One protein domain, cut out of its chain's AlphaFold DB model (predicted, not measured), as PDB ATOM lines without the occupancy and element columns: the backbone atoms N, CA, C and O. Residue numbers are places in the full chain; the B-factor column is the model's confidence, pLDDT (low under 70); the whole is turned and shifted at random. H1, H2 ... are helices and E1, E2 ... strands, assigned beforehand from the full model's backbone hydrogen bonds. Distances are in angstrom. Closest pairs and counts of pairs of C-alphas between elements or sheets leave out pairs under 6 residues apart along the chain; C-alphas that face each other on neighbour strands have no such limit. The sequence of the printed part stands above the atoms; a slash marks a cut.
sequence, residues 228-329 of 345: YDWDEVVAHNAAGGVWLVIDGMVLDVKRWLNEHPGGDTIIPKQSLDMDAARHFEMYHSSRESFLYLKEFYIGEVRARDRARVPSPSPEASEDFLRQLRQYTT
ATOM      1  N   TYR A 228      -1.909   7.172 -46.618       97.69
ATOM      2  CA  TYR A 228      -2.268   8.593 -46.557       97.69
ATOM      3  C   TYR A 228      -1.094   9.471 -47.004       97.69
ATOM      4  O   TYR A 228       0.063   9.193 -46.675       97.69
ATOM      5  N   ASP A 229      -1.385  10.542 -47.747       98.25
ATOM      6  CA  ASP A 229      -0.424  11.635 -47.943       98.25
ATOM      7  C   ASP A 229      -0.309  12.450 -46.643       98.25
ATOM      8  O   ASP A 229      -1.293  12.605 -45.918       98.25
ATOM      9  N   TRP A 230       0.863  13.018 -46.346       98.38
ATOM     10  CA  TRP A 230       1.045  13.787 -45.101       98.38
ATOM     11  C   TRP A 230       0.109  15.000 -45.010       98.38
ATOM     12  O   TRP A 230      -0.473  15.272 -43.960       98.38
ATOM     13  N   ASP A 231      -0.120  15.675 -46.138       98.44
ATOM     14  CA  ASP A 231      -1.038  16.813 -46.221       98.44
ATOM     15  C   ASP A 231      -2.502  16.416 -45.942       98.44
ATOM     16  O   ASP A 231      -3.287  17.249 -45.492       98.44
ATOM     17  N   GLU A 232      -2.876  15.147 -46.161       98.38
ATOM     18  CA  GLU A 232      -4.207  14.631 -45.819       98.38
ATOM     19  C   GLU A 232      -4.386  14.520 -44.298       98.38
ATOM     20  O   GLU A 232      -5.432  14.905 -43.774       98.38
ATOM     21  N   VAL A 233      -3.354  14.056 -43.583       98.50
ATOM     22  CA  VAL A 233      -3.365  13.942 -42.114       98.50
ATOM     23  C   VAL A 233      -3.498  15.321 -41.467       98.50
ATOM     24  O   VAL A 233      -4.394  15.537 -40.649       98.50
ATOM     25  N   VAL A 234      -2.680  16.283 -41.903       98.50
ATOM     26  CA  VAL A 234      -2.723  17.670 -41.407       98.50
ATOM     27  C   VAL A 234      -4.072  18.330 -41.720       98.50
ATOM     28  O   VAL A 234      -4.662  18.985 -40.860       98.50
ATOM     29  N   ALA A 235      -4.621  18.128 -42.924       98.56
ATOM     30  CA  ALA A 235      -5.939  18.657 -43.281       98.56
ATOM     31  C   ALA A 235      -7.075  18.043 -42.440       98.56
ATOM     32  O   ALA A 235      -8.010  18.754 -42.063       98.56
ATOM     33  N   HIS A 236      -6.995  16.749 -42.111       98.38
ATOM     34  CA  HIS A 236      -7.966  16.079 -41.246       98.38
ATOM     35  C   HIS A 236      -7.930  16.627 -39.809       98.38
ATOM     36  O   HIS A 236      -8.978  16.932 -39.231       98.38
ATOM     37  N   ASN A 237      -6.732  16.824 -39.255       98.31
ATOM     38  CA  ASN A 237      -6.537  17.414 -37.928       98.31
ATOM     39  C   ASN A 237      -7.027  18.870 -37.873       98.31
ATOM     40  O   ASN A 237      -7.783  19.238 -36.971       98.31
ATOM     41  N   ALA A 238      -6.715  19.676 -38.892       97.88
ATOM     42  CA  ALA A 238      -7.215  21.047 -39.023       97.88
ATOM     43  C   ALA A 238      -8.754  21.133 -39.117       97.88
ATOM     44  O   ALA A 238      -9.345  22.124 -38.687       97.88
ATOM     45  N   ALA A 239      -9.420  20.089 -39.626       98.00
ATOM     46  CA  ALA A 239     -10.882  19.972 -39.652       98.00
ATOM     47  C   ALA A 239     -11.505  19.524 -38.307       98.00
ATOM     48  O   ALA A 239     -12.715  19.299 -38.230       98.00
ATOM     49  N   GLY A 240     -10.710  19.393 -37.239       96.44
ATOM     50  CA  GLY A 240     -11.158  18.956 -35.912       96.44
ATOM     51  C   GLY A 240     -11.157  17.435 -35.712       96.44
ATOM     52  O   GLY A 240     -11.648  16.953 -34.681       96.44
ATOM     53  N   GLY A 241     -10.610  16.686 -36.670       97.50
ATOM     54  CA  GLY A 241     -10.216  15.294 -36.494       97.50
ATOM     55  C   GLY A 241      -9.044  15.139 -35.521       97.50
ATOM     56  O   GLY A 241      -8.487  16.124 -35.043       97.50
ATOM     57  N   VAL A 242      -8.715  13.896 -35.168       98.12
ATOM     58  CA  VAL A 242      -7.578  13.574 -34.287       98.12
ATOM     59  C   VAL A 242      -6.933  12.294 -34.815       98.12
ATOM     60  O   VAL A 242      -7.232  11.190 -34.357       98.12
ATOM     61  N   TRP A 243      -6.094  12.464 -35.835       98.50
ATOM     62  CA  TRP A 243      -5.231  11.430 -36.390       98.50
ATOM     63  C   TRP A 243      -3.810  11.610 -35.862       98.50
ATOM     64  O   TRP A 243      -3.198  12.668 -36.033       98.50
ATOM     65  N   LEU A 244      -3.290  10.563 -35.228       98.25
ATOM     66  CA  LEU A 244      -1.908  10.505 -34.759       98.25
ATOM     67  C   LEU A 244      -1.042   9.772 -35.772       98.25
ATOM     68  O   LEU A 244      -1.482   8.772 -36.342       98.25
ATOM     69  N   VAL A 245       0.198  10.233 -35.928       98.44
ATOM     70  CA  VAL A 245       1.260   9.438 -36.544       98.44
ATOM     71  C   VAL A 245       2.137   8.860 -35.441       98.44
ATOM     72  O   VAL A 245       2.524   9.588 -34.535       98.44
ATOM     73  N   ILE A 246       2.425   7.559 -35.486       98.00
ATOM     74  CA  ILE A 246       3.364   6.891 -34.570       98.00
ATOM     75  C   ILE A 246       4.197   5.897 -35.383       98.00
ATOM     76  O   ILE A 246       3.645   4.922 -35.894       98.00
ATOM     77  N   ASP A 247       5.510   6.116 -35.511       96.69
ATOM     78  CA  ASP A 247       6.413   5.286 -36.337       96.69
ATOM     79  C   ASP A 247       5.896   5.114 -37.784       96.69
ATOM     80  O   ASP A 247       6.010   4.053 -38.399       96.69
ATOM     81  N   GLY A 248       5.246   6.149 -38.327       96.81
ATOM     82  CA  GLY A 248       4.580   6.131 -39.636       96.81
ATOM     83  C   GLY A 248       3.169   5.515 -39.690       96.81
ATOM     84  O   GLY A 248       2.492   5.715 -40.698       96.81
ATOM     85  N   MET A 249       2.683   4.838 -38.640       98.12
ATOM     86  CA  MET A 249       1.277   4.398 -38.554       98.12
ATOM     87  C   MET A 249       0.350   5.605 -38.426       98.12
ATOM     88  O   MET A 249       0.625   6.472 -37.605       98.12
ATOM     89  N   VAL A 250      -0.777   5.623 -39.139       98.50
ATOM     90  CA  VAL A 250      -1.864   6.599 -38.961       98.50
ATOM     91  C   VAL A 250      -2.967   5.970 -38.107       98.50
ATOM     92  O   VAL A 250      -3.460   4.876 -38.407       98.50
ATOM     93  N   LEU A 251      -3.347   6.663 -37.034       98.38
ATOM     94  CA  LEU A 251      -4.271   6.182 -36.006       98.38
ATOM     95  C   LEU A 251      -5.425   7.177 -35.803       98.38
ATOM     96  O   LEU A 251      -5.181   8.298 -35.357       98.38
ATOM     97  N   ASP A 252      -6.673   6.776 -36.062       97.88
ATOM     98  CA  ASP A 252      -7.855   7.580 -35.717       97.88
ATOM     99  C   ASP A 252      -8.290   7.294 -34.277       97.88
ATOM    100  O   ASP A 252      -8.881   6.257 -33.968       97.88
ATOM    101  N   VAL A 253      -7.994   8.243 -33.391       97.06
ATOM    102  CA  VAL A 253      -8.327   8.164 -31.962       97.06
ATOM    103  C   VAL A 253      -9.523   9.048 -31.590       97.06
ATOM    104  O   VAL A 253      -9.905   9.100 -30.421       97.06
ATOM    105  N   LYS A 254     -10.159   9.742 -32.552       95.69
ATOM    106  CA  LYS A 254     -11.140  10.812 -32.275       95.69
ATOM    107  C   LYS A 254     -12.315  10.351 -31.416       95.69
ATOM    108  O   LYS A 254     -12.782  11.110 -30.570       95.69
ATOM    109  N   ARG A 255     -12.812   9.135 -31.658       91.25
ATOM    110  CA  ARG A 255     -13.983   8.571 -30.961       91.25
ATOM    111  C   ARG A 255     -13.655   8.084 -29.551       91.25
ATOM    112  O   ARG A 255     -14.492   8.212 -28.668       91.25
ATOM    113  N   TRP A 256     -12.444   7.569 -29.357       93.12
ATOM    114  CA  TRP A 256     -11.943   7.044 -28.085       93.12
ATOM    115  C   TRP A 256     -11.354   8.127 -27.173       93.12
ATOM    116  O   TRP A 256     -11.169   7.905 -25.985       93.12
ATOM    117  N   LEU A 257     -11.086   9.325 -27.692       91.62
ATOM    118  CA  LEU A 257     -10.376  10.381 -26.968       91.62
ATOM    119  C   LEU A 257     -10.983  10.750 -25.594       91.62
ATOM    120  O   LEU A 257     -10.242  11.103 -24.684       91.62
ATOM    121  N   ASN A 258     -12.301  10.609 -25.415       88.69
ATOM    122  CA  ASN A 258     -12.982  10.834 -24.129       88.69
ATOM    123  C   ASN A 258     -12.807   9.680 -23.117       88.69
ATOM    124  O   ASN A 258     -13.053   9.862 -21.929       88.69
ATOM    125  N   GLU A 259     -12.423   8.495 -23.593       87.88
ATOM    126  CA  GLU A 259     -12.163   7.272 -22.821       87.88
ATOM    127  C   GLU A 259     -10.662   7.090 -22.524       87.88
ATOM    128  O   GLU A 259     -10.272   6.198 -21.770       87.88
ATOM    129  N   HIS A 260      -9.803   7.941 -23.097       91.38
ATOM    130  CA  HIS A 260      -8.366   7.942 -22.848       91.38
ATOM    131  C   HIS A 260      -8.060   8.236 -21.362       91.38
ATOM    132  O   HIS A 260      -8.450   9.298 -20.868       91.38
ATOM    133  N   PRO A 261      -7.300   7.380 -20.644       89.25
ATOM    134  CA  PRO A 261      -6.993   7.594 -19.224       89.25
ATOM    135  C   PRO A 261      -6.256   8.905 -18.903       89.25
ATOM    136  O   PRO A 261      -6.418   9.441 -17.811       89.25
ATOM    137  N   GLY A 262      -5.481   9.456 -19.845       86.50
ATOM    138  CA  GLY A 262      -4.850  10.779 -19.712       86.50
ATOM    139  C   GLY A 262      -5.775  11.968 -20.019       86.50
ATOM    140  O   GLY A 262      -5.308  13.107 -20.079       86.50
ATOM    141  N   GLY A 263      -7.066  11.719 -20.252       89.56
ATOM    142  CA  GLY A 263      -8.062  12.712 -20.646       89.56
ATOM    143  C   GLY A 263      -8.010  13.095 -22.128       89.56
ATOM    144  O   GLY A 263      -7.066  12.784 -22.862       89.56
ATOM    145  N   ASP A 264      -9.033  13.826 -22.557       90.38
ATOM    146  CA  ASP A 264      -9.278  14.198 -23.953       90.38
ATOM    147  C   ASP A 264      -8.351  15.307 -24.478       90.38
ATOM    148  O   ASP A 264      -8.135  15.427 -25.682       90.38
ATOM    149  N   THR A 265      -7.775  16.129 -23.593       93.31
ATOM    150  CA  THR A 265      -7.003  17.304 -24.032       93.31
ATOM    151  C   THR A 265      -5.513  17.062 -24.275       93.31
ATOM    152  O   THR A 265      -4.899  17.860 -24.980       93.31
ATOM    153  N   ILE A 266      -4.903  16.022 -23.694       94.25
ATOM    154  CA  ILE A 266      -3.435  15.863 -23.713       94.25
ATOM    155  C   ILE A 266      -2.916  15.502 -25.112       94.25
ATOM    156  O   ILE A 266      -1.989  16.141 -25.609       94.25
ATOM    157  N   ILE A 267      -3.590  14.564 -25.783       95.44
ATOM    158  CA  ILE A 267      -3.244  14.095 -27.129       95.44
ATOM    159  C   ILE A 267      -3.344  15.242 -28.163       95.44
ATOM    160  O   ILE A 267      -2.326  15.529 -28.798       95.44
ATOM    161  N   PRO A 268      -4.474  15.978 -28.299       95.94
ATOM    162  CA  PRO A 268      -4.573  17.116 -29.218       95.94
ATOM    163  C   PRO A 268      -3.552  18.234 -28.988       95.94
ATOM    164  O   PRO A 268      -3.166  18.910 -29.935       95.94
ATOM    165  N   LYS A 269      -3.129  18.460 -27.736       94.69
ATOM    166  CA  LYS A 269      -2.193  19.543 -27.384       94.69
ATOM    167  C   LYS A 269      -0.733  19.226 -27.698       94.69
ATOM    168  O   LYS A 269       0.046  20.165 -27.835       94.69
ATOM    169  N   GLN A 270      -0.352  17.949 -27.718       94.75
ATOM    170  CA  GLN A 270       1.054  17.533 -27.771       94.75
ATOM    171  C   GLN A 270       1.417  16.720 -29.016       94.75
ATOM    172  O   GLN A 270       2.569  16.760 -29.427       94.75
ATOM    173  N   SER A 271       0.470  15.988 -29.605       96.81
ATOM    174  CA  SER A 271       0.780  14.859 -30.498       96.81
ATOM    175  C   SER A 271       0.131  14.932 -31.884       96.81
ATOM    176  O   SER A 271       0.211  13.963 -32.633       96.81
ATOM    177  N   LEU A 272      -0.515  16.047 -32.235       97.50
ATOM    178  CA  LEU A 272      -1.003  16.281 -33.597       97.50
ATOM    179  C   LEU A 272       0.102  16.841 -34.494       97.50
ATOM    180  O   LEU A 272       1.013  17.521 -34.029       97.50
ATOM    181  N   ASP A 273      -0.023  16.558 -35.790       97.88
ATOM    182  CA  ASP A 273       0.820  17.087 -36.867       97.88
ATOM    183  C   ASP A 273       2.337  16.831 -36.682       97.88
ATOM    184  O   ASP A 273       3.183  17.581 -37.171       97.88
ATOM    185  N   MET A 274       2.673  15.716 -36.020       97.69
ATOM    186  CA  MET A 274       4.025  15.170 -35.839       97.69
ATOM    187  C   MET A 274       4.001  13.646 -35.612       97.69
ATOM    188  O   MET A 274       2.936  13.077 -35.366       97.69
ATOM    189  N   ASP A 275       5.165  12.990 -35.643       98.06
ATOM    190  CA  ASP A 275       5.330  11.623 -35.144       98.06
ATOM    191  C   ASP A 275       5.348  11.639 -33.608       98.06
ATOM    192  O   ASP A 275       6.273  12.123 -32.950       98.06
ATOM    193  N   ALA A 276       4.279  11.114 -33.024       97.81
ATOM    194  CA  ALA A 276       4.039  11.078 -31.597       97.81
ATOM    195  C   ALA A 276       4.721   9.894 -30.888       97.81
ATOM    196  O   ALA A 276       4.484   9.714 -29.692       97.81
ATOM    197  N   ALA A 277       5.576   9.103 -31.556       97.50
ATOM    198  CA  ALA A 277       6.252   7.952 -30.944       97.50
ATOM    199  C   ALA A 277       6.988   8.295 -29.641       97.50
ATOM    200  O   ALA A 277       6.935   7.512 -28.696       97.50
ATOM    201  N   ARG A 278       7.596   9.487 -29.534       97.31
ATOM    202  CA  ARG A 278       8.244   9.929 -28.288       97.31
ATOM    203  C   ARG A 278       7.244  10.191 -27.162       97.31
ATOM    204  O   ARG A 278       7.489   9.808 -26.023       97.31
ATOM    205  N   HIS A 279       6.130  10.858 -27.456       96.50
ATOM    206  CA  HIS A 279       5.084  11.095 -26.459       96.50
ATOM    207  C   HIS A 279       4.443   9.772 -26.037       96.50
ATOM    208  O   HIS A 279       4.167   9.563 -24.859       96.50
ATOM    209  N   PHE A 280       4.270   8.848 -26.982       96.88
ATOM    210  CA  PHE A 280       3.788   7.509 -26.693       96.88
ATOM    211  C   PHE A 280       4.757   6.760 -25.762       96.88
ATOM    212  O   PHE A 280       4.308   6.313 -24.714       96.88
ATOM    213  N   GLU A 281       6.067   6.761 -26.043       97.00
ATOM    214  CA  GLU A 281       7.129   6.209 -25.174       97.00
ATOM    215  C   GLU A 281       7.132   6.803 -23.758       97.00
ATOM    216  O   GLU A 281       7.292   6.078 -22.778       97.00
ATOM    217  N   MET A 282       6.943   8.121 -23.630       94.44
ATOM    218  CA  MET A 282       6.960   8.811 -22.334       94.44
ATOM    219  C   MET A 282       5.799   8.429 -21.405       94.44
ATOM    220  O   MET A 282       5.929   8.590 -20.192       94.44
ATOM    221  N   TYR A 283       4.680   7.955 -21.956       94.06
ATOM    222  CA  TYR A 283       3.458   7.660 -21.199       94.06
ATOM    223  C   TYR A 283       3.035   6.180 -21.249       94.06
ATOM    224  O   TYR A 283       2.254   5.749 -20.403       94.06
ATOM    225  N   HIS A 284       3.543   5.394 -22.203       93.19
ATOM    226  CA  HIS A 284       3.099   4.026 -22.474       93.19
ATOM    227  C   HIS A 284       4.284   3.118 -22.813       93.19
ATOM    228  O   HIS A 284       4.942   3.278 -23.839       93.19
ATOM    229  N   SER A 285       4.513   2.106 -21.979       84.50
ATOM    230  CA  SER A 285       5.553   1.087 -22.180       84.50
ATOM    231  C   SER A 285       5.041  -0.349 -22.018       84.50
ATOM    232  O   SER A 285       5.824  -1.295 -22.106       84.50
ATOM    233  N   SER A 286       3.735  -0.542 -21.795       91.31
ATOM    234  CA  SER A 286       3.139  -1.873 -21.684       91.31
ATOM    235  C   SER A 286       2.844  -2.484 -23.056       91.31
ATOM    236  O   SER A 286       2.440  -1.811 -24.011       91.31
ATOM    237  N   ARG A 287       2.981  -3.809 -23.130       90.00
ATOM    238  CA  ARG A 287       2.605  -4.617 -24.297       90.00
ATOM    239  C   ARG A 287       1.140  -4.394 -24.683       90.00
ATOM    240  O   ARG A 287       0.800  -4.352 -25.865       90.00
ATOM    241  N   GLU A 288       0.282  -4.235 -23.685       89.12
ATOM    242  CA  GLU A 288      -1.152  -4.019 -23.816       89.12
ATOM    243  C   GLU A 288      -1.445  -2.717 -24.569       89.12
ATOM    244  O   GLU A 288      -2.284  -2.737 -25.472       89.12
ATOM    245  N   SER A 289      -0.711  -1.631 -24.276       92.50
ATOM    246  CA  SER A 289      -0.802  -0.363 -25.011       92.50
ATOM    247  C   SER A 289      -0.411  -0.523 -26.480       92.50
ATOM    248  O   SER A 289      -1.128  -0.034 -27.350       92.50
ATOM    249  N   PHE A 290       0.674  -1.247 -26.779       94.56
ATOM    250  CA  PHE A 290       1.126  -1.470 -28.160       94.56
ATOM    251  C   PHE A 290       0.116  -2.281 -28.975       94.56
ATOM    252  O   PHE A 290      -0.221  -1.917 -30.099       94.56
ATOM    253  N   LEU A 291      -0.415  -3.357 -28.388       92.12
ATOM    254  CA  LEU A 291      -1.445  -4.175 -29.025       92.12
ATOM    255  C   LEU A 291      -2.759  -3.394 -29.208       92.12
ATOM    256  O   LEU A 291      -3.483  -3.649 -30.168       92.12
ATOM    257  N   TYR A 292      -3.086  -2.460 -28.308       92.50
ATOM    258  CA  TYR A 292      -4.328  -1.684 -28.376       92.50
ATOM    259  C   TYR A 292      -4.349  -0.672 -29.530       92.50
ATOM    260  O   TYR A 292      -5.426  -0.379 -30.044       92.50
ATOM    261  N   LEU A 293      -3.184  -0.237 -30.034       96.25
ATOM    262  CA  LEU A 293      -3.080   0.616 -31.231       96.25
ATOM    263  C   LEU A 293      -3.824   0.052 -32.452       96.25
ATOM    264  O   LEU A 293      -4.285   0.822 -33.294       96.25
ATOM    265  N   LYS A 294      -3.995  -1.276 -32.527       96.12
ATOM    266  CA  LYS A 294      -4.780  -1.939 -33.575       96.12
ATOM    267  C   LYS A 294      -6.211  -1.398 -33.668       96.12
ATOM    268  O   LYS A 294      -6.719  -1.256 -34.771       96.12
ATOM    269  N   GLU A 295      -6.845  -1.037 -32.548       94.88
ATOM    270  CA  GLU A 295      -8.209  -0.479 -32.537       94.88
ATOM    271  C   GLU A 295      -8.311   0.841 -33.312       94.88
ATOM    272  O   GLU A 295      -9.322   1.111 -33.963       94.88
ATOM    273  N   PHE A 296      -7.246   1.639 -33.299       96.75
ATOM    274  CA  PHE A 296      -7.198   2.972 -33.907       96.75
ATOM    275  C   PHE A 296      -6.564   2.964 -35.297       96.75
ATOM    276  O   PHE A 296      -6.711   3.928 -36.043       96.75
ATOM    277  N   TYR A 297      -5.885   1.880 -35.674       97.81
ATOM    278  CA  TYR A 297      -5.140   1.792 -36.922       97.81
ATOM    279  C   TYR A 297      -6.023   1.986 -38.159       97.81
ATOM    280  O   TYR A 297      -6.958   1.214 -38.403       97.81
ATOM    281  N   ILE A 298      -5.706   3.014 -38.944       97.69
ATOM    282  CA  ILE A 298      -6.318   3.275 -40.252       97.69
ATOM    283  C   ILE A 298      -5.309   3.151 -41.401       97.69
ATOM    284  O   ILE A 298      -5.717   3.181 -42.555       97.69
ATOM    285  N   GLY A 299      -4.015   2.952 -41.128       97.81
ATOM    286  CA  GLY A 299      -3.020   2.642 -42.156       97.81
ATOM    287  C   GLY A 299      -1.677   3.339 -41.958       97.81
ATOM    288  O   GLY A 299      -1.210   3.465 -40.832       97.81
ATOM    289  N   GLU A 300      -1.032   3.779 -43.038       98.00
ATOM    290  CA  GLU A 300       0.349   4.295 -43.018       98.00
ATOM    291  C   GLU A 300       0.483   5.667 -43.690       98.00
ATOM    292  O   GLU A 300      -0.186   5.957 -44.684       98.00
ATOM    293  N   VAL A 301       1.426   6.486 -43.219       97.88
ATOM    294  CA  VAL A 301       1.944   7.619 -43.995       97.88
ATOM    295  C   VAL A 301       2.783   7.070 -45.148       97.88
ATOM    296  O   VAL A 301       3.720   6.288 -44.933       97.88
ATOM    297  N   ARG A 302       2.468   7.513 -46.371       96.38
ATOM    298  CA  ARG A 302       3.168   7.120 -47.603       96.38
ATOM    299  C   ARG A 302       4.675   7.262 -47.469       96.38
ATOM    300  O   ARG A 302       5.170   8.294 -47.018       96.38
ATOM    301  N   ALA A 303       5.420   6.278 -47.973       94.00
ATOM    302  CA  ALA A 303       6.881   6.229 -47.844       94.00
ATOM    303  C   ALA A 303       7.596   7.530 -48.276       94.00
ATOM    304  O   ALA A 303       8.514   7.980 -47.594       94.00
ATOM    305  N   ARG A 304       7.133   8.175 -49.361       95.06
ATOM    306  CA  ARG A 304       7.669   9.459 -49.862       95.06
ATOM    307  C   ARG A 304       7.487  10.646 -48.910       95.06
ATOM    308  O   ARG A 304       8.238  11.611 -49.000       95.06
ATOM    309  N   ASP A 305       6.490  10.578 -48.034       96.81
ATOM    310  CA  ASP A 305       6.098  11.658 -47.134       96.81
ATOM    311  C   ASP A 305       6.630  11.463 -45.709       96.81
ATOM    312  O   ASP A 305       6.642  12.422 -44.944       96.81
ATOM    313  N   ARG A 306       7.136  10.273 -45.350       93.25
ATOM    314  CA  ARG A 306       7.660   9.983 -43.999       93.25
ATOM    315  C   ARG A 306       8.722  10.990 -43.538       93.25
ATOM    316  O   ARG A 306       8.676  11.439 -42.403       93.25
ATOM    317  N   ALA A 307       9.611  11.427 -44.433       94.00
ATOM    318  CA  ALA A 307      10.633  12.441 -44.135       94.00
ATOM    319  C   ALA A 307      10.090  13.884 -43.985       94.00
ATOM    320  O   ALA A 307      10.856  14.794 -43.672       94.00
ATOM    321  N   ARG A 308       8.796  14.115 -44.249       96.50
ATOM    322  CA  ARG A 308       8.102  15.402 -44.059       96.50
ATOM    323  C   ARG A 308       7.376  15.486 -42.716       96.50
ATOM    324  O   ARG A 308       6.988  16.585 -42.330       96.50
ATOM    325  N   VAL A 309       7.166  14.350 -42.046       97.38
ATOM    326  CA  VAL A 309       6.526  14.283 -40.729       97.38
ATOM    327  C   VAL A 309       7.501  14.875 -39.700       97.38
ATOM    328  O   VAL A 309       8.618  14.374 -39.584       97.38
ATOM    329  N   PRO A 310       7.141  15.951 -38.976       97.38
ATOM    330  CA  PRO A 310       7.982  16.481 -37.907       97.38
ATOM    331  C   PRO A 310       8.107  15.472 -36.763       97.38
ATOM    332  O   PRO A 310       7.143  14.775 -36.467       97.38
ATOM    333  N   SER A 311       9.238  15.462 -36.061       93.94
ATOM    334  CA  SER A 311       9.422  14.677 -34.832       93.94
ATOM    335  C   SER A 311       9.750  15.600 -33.653       93.94
ATOM    336  O   SER A 311      10.455  16.599 -33.839       93.94
ATOM    337  N   PRO A 312       9.269  15.304 -32.431       91.62
ATOM    338  CA  PRO A 312       9.693  16.006 -31.225       91.62
ATOM    339  C   PRO A 312      11.179  15.747 -30.929       91.62
ATOM    340  O   PRO A 312      11.745  14.735 -31.335       91.62
ATOM    341  N   SER A 313      11.808  16.668 -30.194       90.69
ATOM    342  CA  SER A 313      13.205  16.556 -29.757       90.69
ATOM    343  C   SER A 313      13.277  16.435 -28.227       90.69
ATOM    344  O   SER A 313      12.764  17.325 -27.541       90.69
ATOM    345  N   PRO A 314      13.904  15.382 -27.665       93.62
ATOM    346  CA  PRO A 314      14.527  14.251 -28.360       93.62
ATOM    347  C   PRO A 314      13.500  13.325 -29.031       93.62
ATOM    348  O   PRO A 314      12.353  13.253 -28.597       93.62
ATOM    349  N   GLU A 315      13.939  12.591 -30.052       94.81
ATOM    350  CA  GLU A 315      13.150  11.536 -30.705       94.81
ATOM    351  C   GLU A 315      12.944  10.320 -29.777       94.81
ATOM    352  O   GLU A 315      13.557  10.219 -28.709       94.81
ATOM    353  N   ALA A 316      12.066   9.392 -30.176       95.81
ATOM    354  CA  ALA A 316      11.851   8.135 -29.454       95.81
ATOM    355  C   ALA A 316      13.105   7.243 -29.474       95.81
ATOM    356  O   ALA A 316      13.872   7.272 -30.439       95.81
ATOM    357  N   SER A 317      13.321   6.415 -28.445       96.62
ATOM    358  CA  SER A 317      14.461   5.488 -28.463       96.62
ATOM    359  C   SER A 317      14.278   4.350 -29.480       96.62
ATOM    360  O   SER A 317      13.184   3.816 -29.658       96.62
ATOM    361  N   GLU A 318      15.367   3.907 -30.116       96.19
ATOM    362  CA  GLU A 318      15.317   2.763 -31.047       96.19
ATOM    363  C   GLU A 318      14.933   1.451 -30.333       96.19
ATOM    364  O   GLU A 318      14.325   0.564 -30.930       96.19
ATOM    365  N   ASP A 319      15.224   1.329 -29.034       95.81
ATOM    366  CA  ASP A 319      14.771   0.199 -28.215       95.81
ATOM    367  C   ASP A 319      13.246   0.182 -28.055       95.81
ATOM    368  O   ASP A 319      12.636  -0.890 -28.135       95.81
ATOM    369  N   PHE A 320      12.627   1.354 -27.890       96.06
ATOM    370  CA  PHE A 320      11.177   1.505 -27.887       96.06
ATOM    371  C   PHE A 320      10.574   1.236 -29.268       96.06
ATOM    372  O   PHE A 320       9.660   0.420 -29.380       96.06
ATOM    373  N   LEU A 321      11.113   1.843 -30.332       96.00
ATOM    374  CA  LEU A 321      10.628   1.634 -31.703       96.00
ATOM    375  C   LEU A 321      10.714   0.156 -32.121       96.00
ATOM    376  O   LEU A 321       9.791  -0.371 -32.741       96.00
ATOM    377  N   ARG A 322      11.773  -0.556 -31.717       95.81
ATOM    378  CA  ARG A 322      11.906  -2.004 -31.937       95.81
ATOM    379  C   ARG A 322      10.806  -2.807 -31.235       95.81
ATOM    380  O   ARG A 322      10.239  -3.704 -31.857       95.81
ATOM    381  N   GLN A 323      10.484  -2.491 -29.978       95.44
ATOM    382  CA  GLN A 323       9.382  -3.143 -29.253       95.44
ATOM    383  C   GLN A 323       8.023  -2.808 -29.875       95.44
ATOM    384  O   GLN A 323       7.220  -3.705 -30.123       95.44
ATOM    385  N   LEU A 324       7.782  -1.539 -30.203       95.81
ATOM    386  CA  LEU A 324       6.565  -1.088 -30.868       95.81
ATOM    387  C   LEU A 324       6.323  -1.864 -32.173       95.81
ATOM    388  O   LEU A 324       5.247  -2.432 -32.365       95.81
ATOM    389  N   ARG A 325       7.337  -1.959 -33.044       95.38
ATOM    390  CA  ARG A 325       7.276  -2.711 -34.311       95.38
ATOM    391  C   ARG A 325       7.041  -4.212 -34.092       95.38
ATOM    392  O   ARG A 325       6.306  -4.822 -34.862       95.38
ATOM    393  N   GLN A 326       7.585  -4.803 -33.023       94.75
ATOM    394  CA  GLN A 326       7.355  -6.212 -32.669       94.75
ATOM    395  C   GLN A 326       5.880  -6.522 -32.350       94.75
ATOM    396  O   GLN A 326       5.415  -7.621 -32.649       94.75
ATOM    397  N   TYR A 327       5.143  -5.580 -31.754       94.31
ATOM    398  CA  TYR A 327       3.740  -5.777 -31.358       94.31
ATOM    399  C   TYR A 327       2.715  -5.159 -32.326       94.31
ATOM    400  O   TYR A 327       1.516  -5.394 -32.172       94.31
ATOM    401  N   THR A 328       3.160  -4.423 -33.348       94.06
ATOM    402  CA  THR A 328       2.303  -3.775 -34.360       94.06
ATOM    403  C   THR A 328       2.314  -4.519 -35.702       94.06
ATOM    404  O   THR A 328       2.370  -3.933 -36.778       94.06
ATOM    405  N   THR A 329       2.210  -5.850 -35.656       93.12
ATOM    406  CA  THR A 329       2.222  -6.738 -36.842       93.12
ATOM    407  C   THR A 329       0.976  -6.642 -37.733       93.12
ATOM    408  O   THR A 329       0.911  -7.293 -38.767       93.12
TER     409      THR A 329
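What this domain is: This is residues 228 to 329 of the 345 residues of a protein of Ostreococcus lucimarinus (strain CCE9901) (UniProt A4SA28). A small antiparallel sheet of three strands, E1 E2 E3, lies between H1 at one end of the domain and H4 and H5 at the other; H1 covers E1 lengthwise, while H3 and H4 meet the sheet only with a few residues. H2 lies to one side, and the long unnamed stretches 253 to 265 and 302 to 317 run round the outside. The printed part has 102 residues, with five named helices and three named strands in the order H1 E1 E2 H2 H3 H4 E3 H5, of mixed class. It is compact, with a radius of gyration of the C-alphas of 12.6 A, and rounded, spanning 32 by 32 by 26 A.

How they stand to each other: H1, residues 230 to 238, is on the sheet at a height over the sheet of 9.0 A. It lies over E1, residues 243 to 246, and runs along the strands, at 25 degrees to E1 on the local plane; the closest C-alphas of H1 and E1 are those of Asn 237 and Trp 243, 6.3 A apart. E1 forms a hairpin with the inner strand E2, residues 249 to 252, antiparallel at 152 degrees, with N 244 and O 251 within hydrogen-bond range at 3.0 A. H2, residues 266 to 270, is not on the sheet, but only just, with 4 pairs of C-alphas within 10 A. H3, residues 277 to 283, only grazes the sheet with residues 277 to 280; the closest C-alphas of H3 and E1 are those of Ala 277 and Ile 246, 4.8 A apart. H2 and H3 are close but not clearly touching, with the closest C-alphas, of Gln 270 and His 279, 7.7 A apart. H4, residues 287 to 295, only grazes the sheet with residues 293 to 295. E3, residues 297 to 301, is antiparallel to E2 at 136 degrees, with N 250 and O 299 within hydrogen-bond range at 2.8 A. H5, residues 318 to 327, touches H4 at a steep tilt of 59 degrees, the same way; their closest C-alphas, of Leu 291 and Tyr 327, are 5.9 A apart. H5 and H3 are close but not clearly touching and about perpendicular at 89 degrees, with the closest C-alphas, of Glu 281 and Phe 320, 6.8 A apart. In H1, H2, H3 and H5 every O i to N i+4 pair is within hydrogen-bond range; in H4, 3 of 5 are.

Where its parts are: H1 begins at C-alpha 230 (1.045, 13.787, -45.101) and is 12.6 A long from first to last C-alpha. E3, 11.6 A, begins at C-alpha 297 (-5.140, 1.792, -36.922). H4 is 14.2 A long. H5, 14.4 A, ends at C-alpha 327 (3.740, -5.777, -31.358).

The domain as a whole: The two C-alphas farthest apart, of Ala 239 and Asp 319, are 34.3 A apart. The links E2 to H2 and E3 to H5 are long. The printed part has no cut, and no printed residue has a pLDDT under 70.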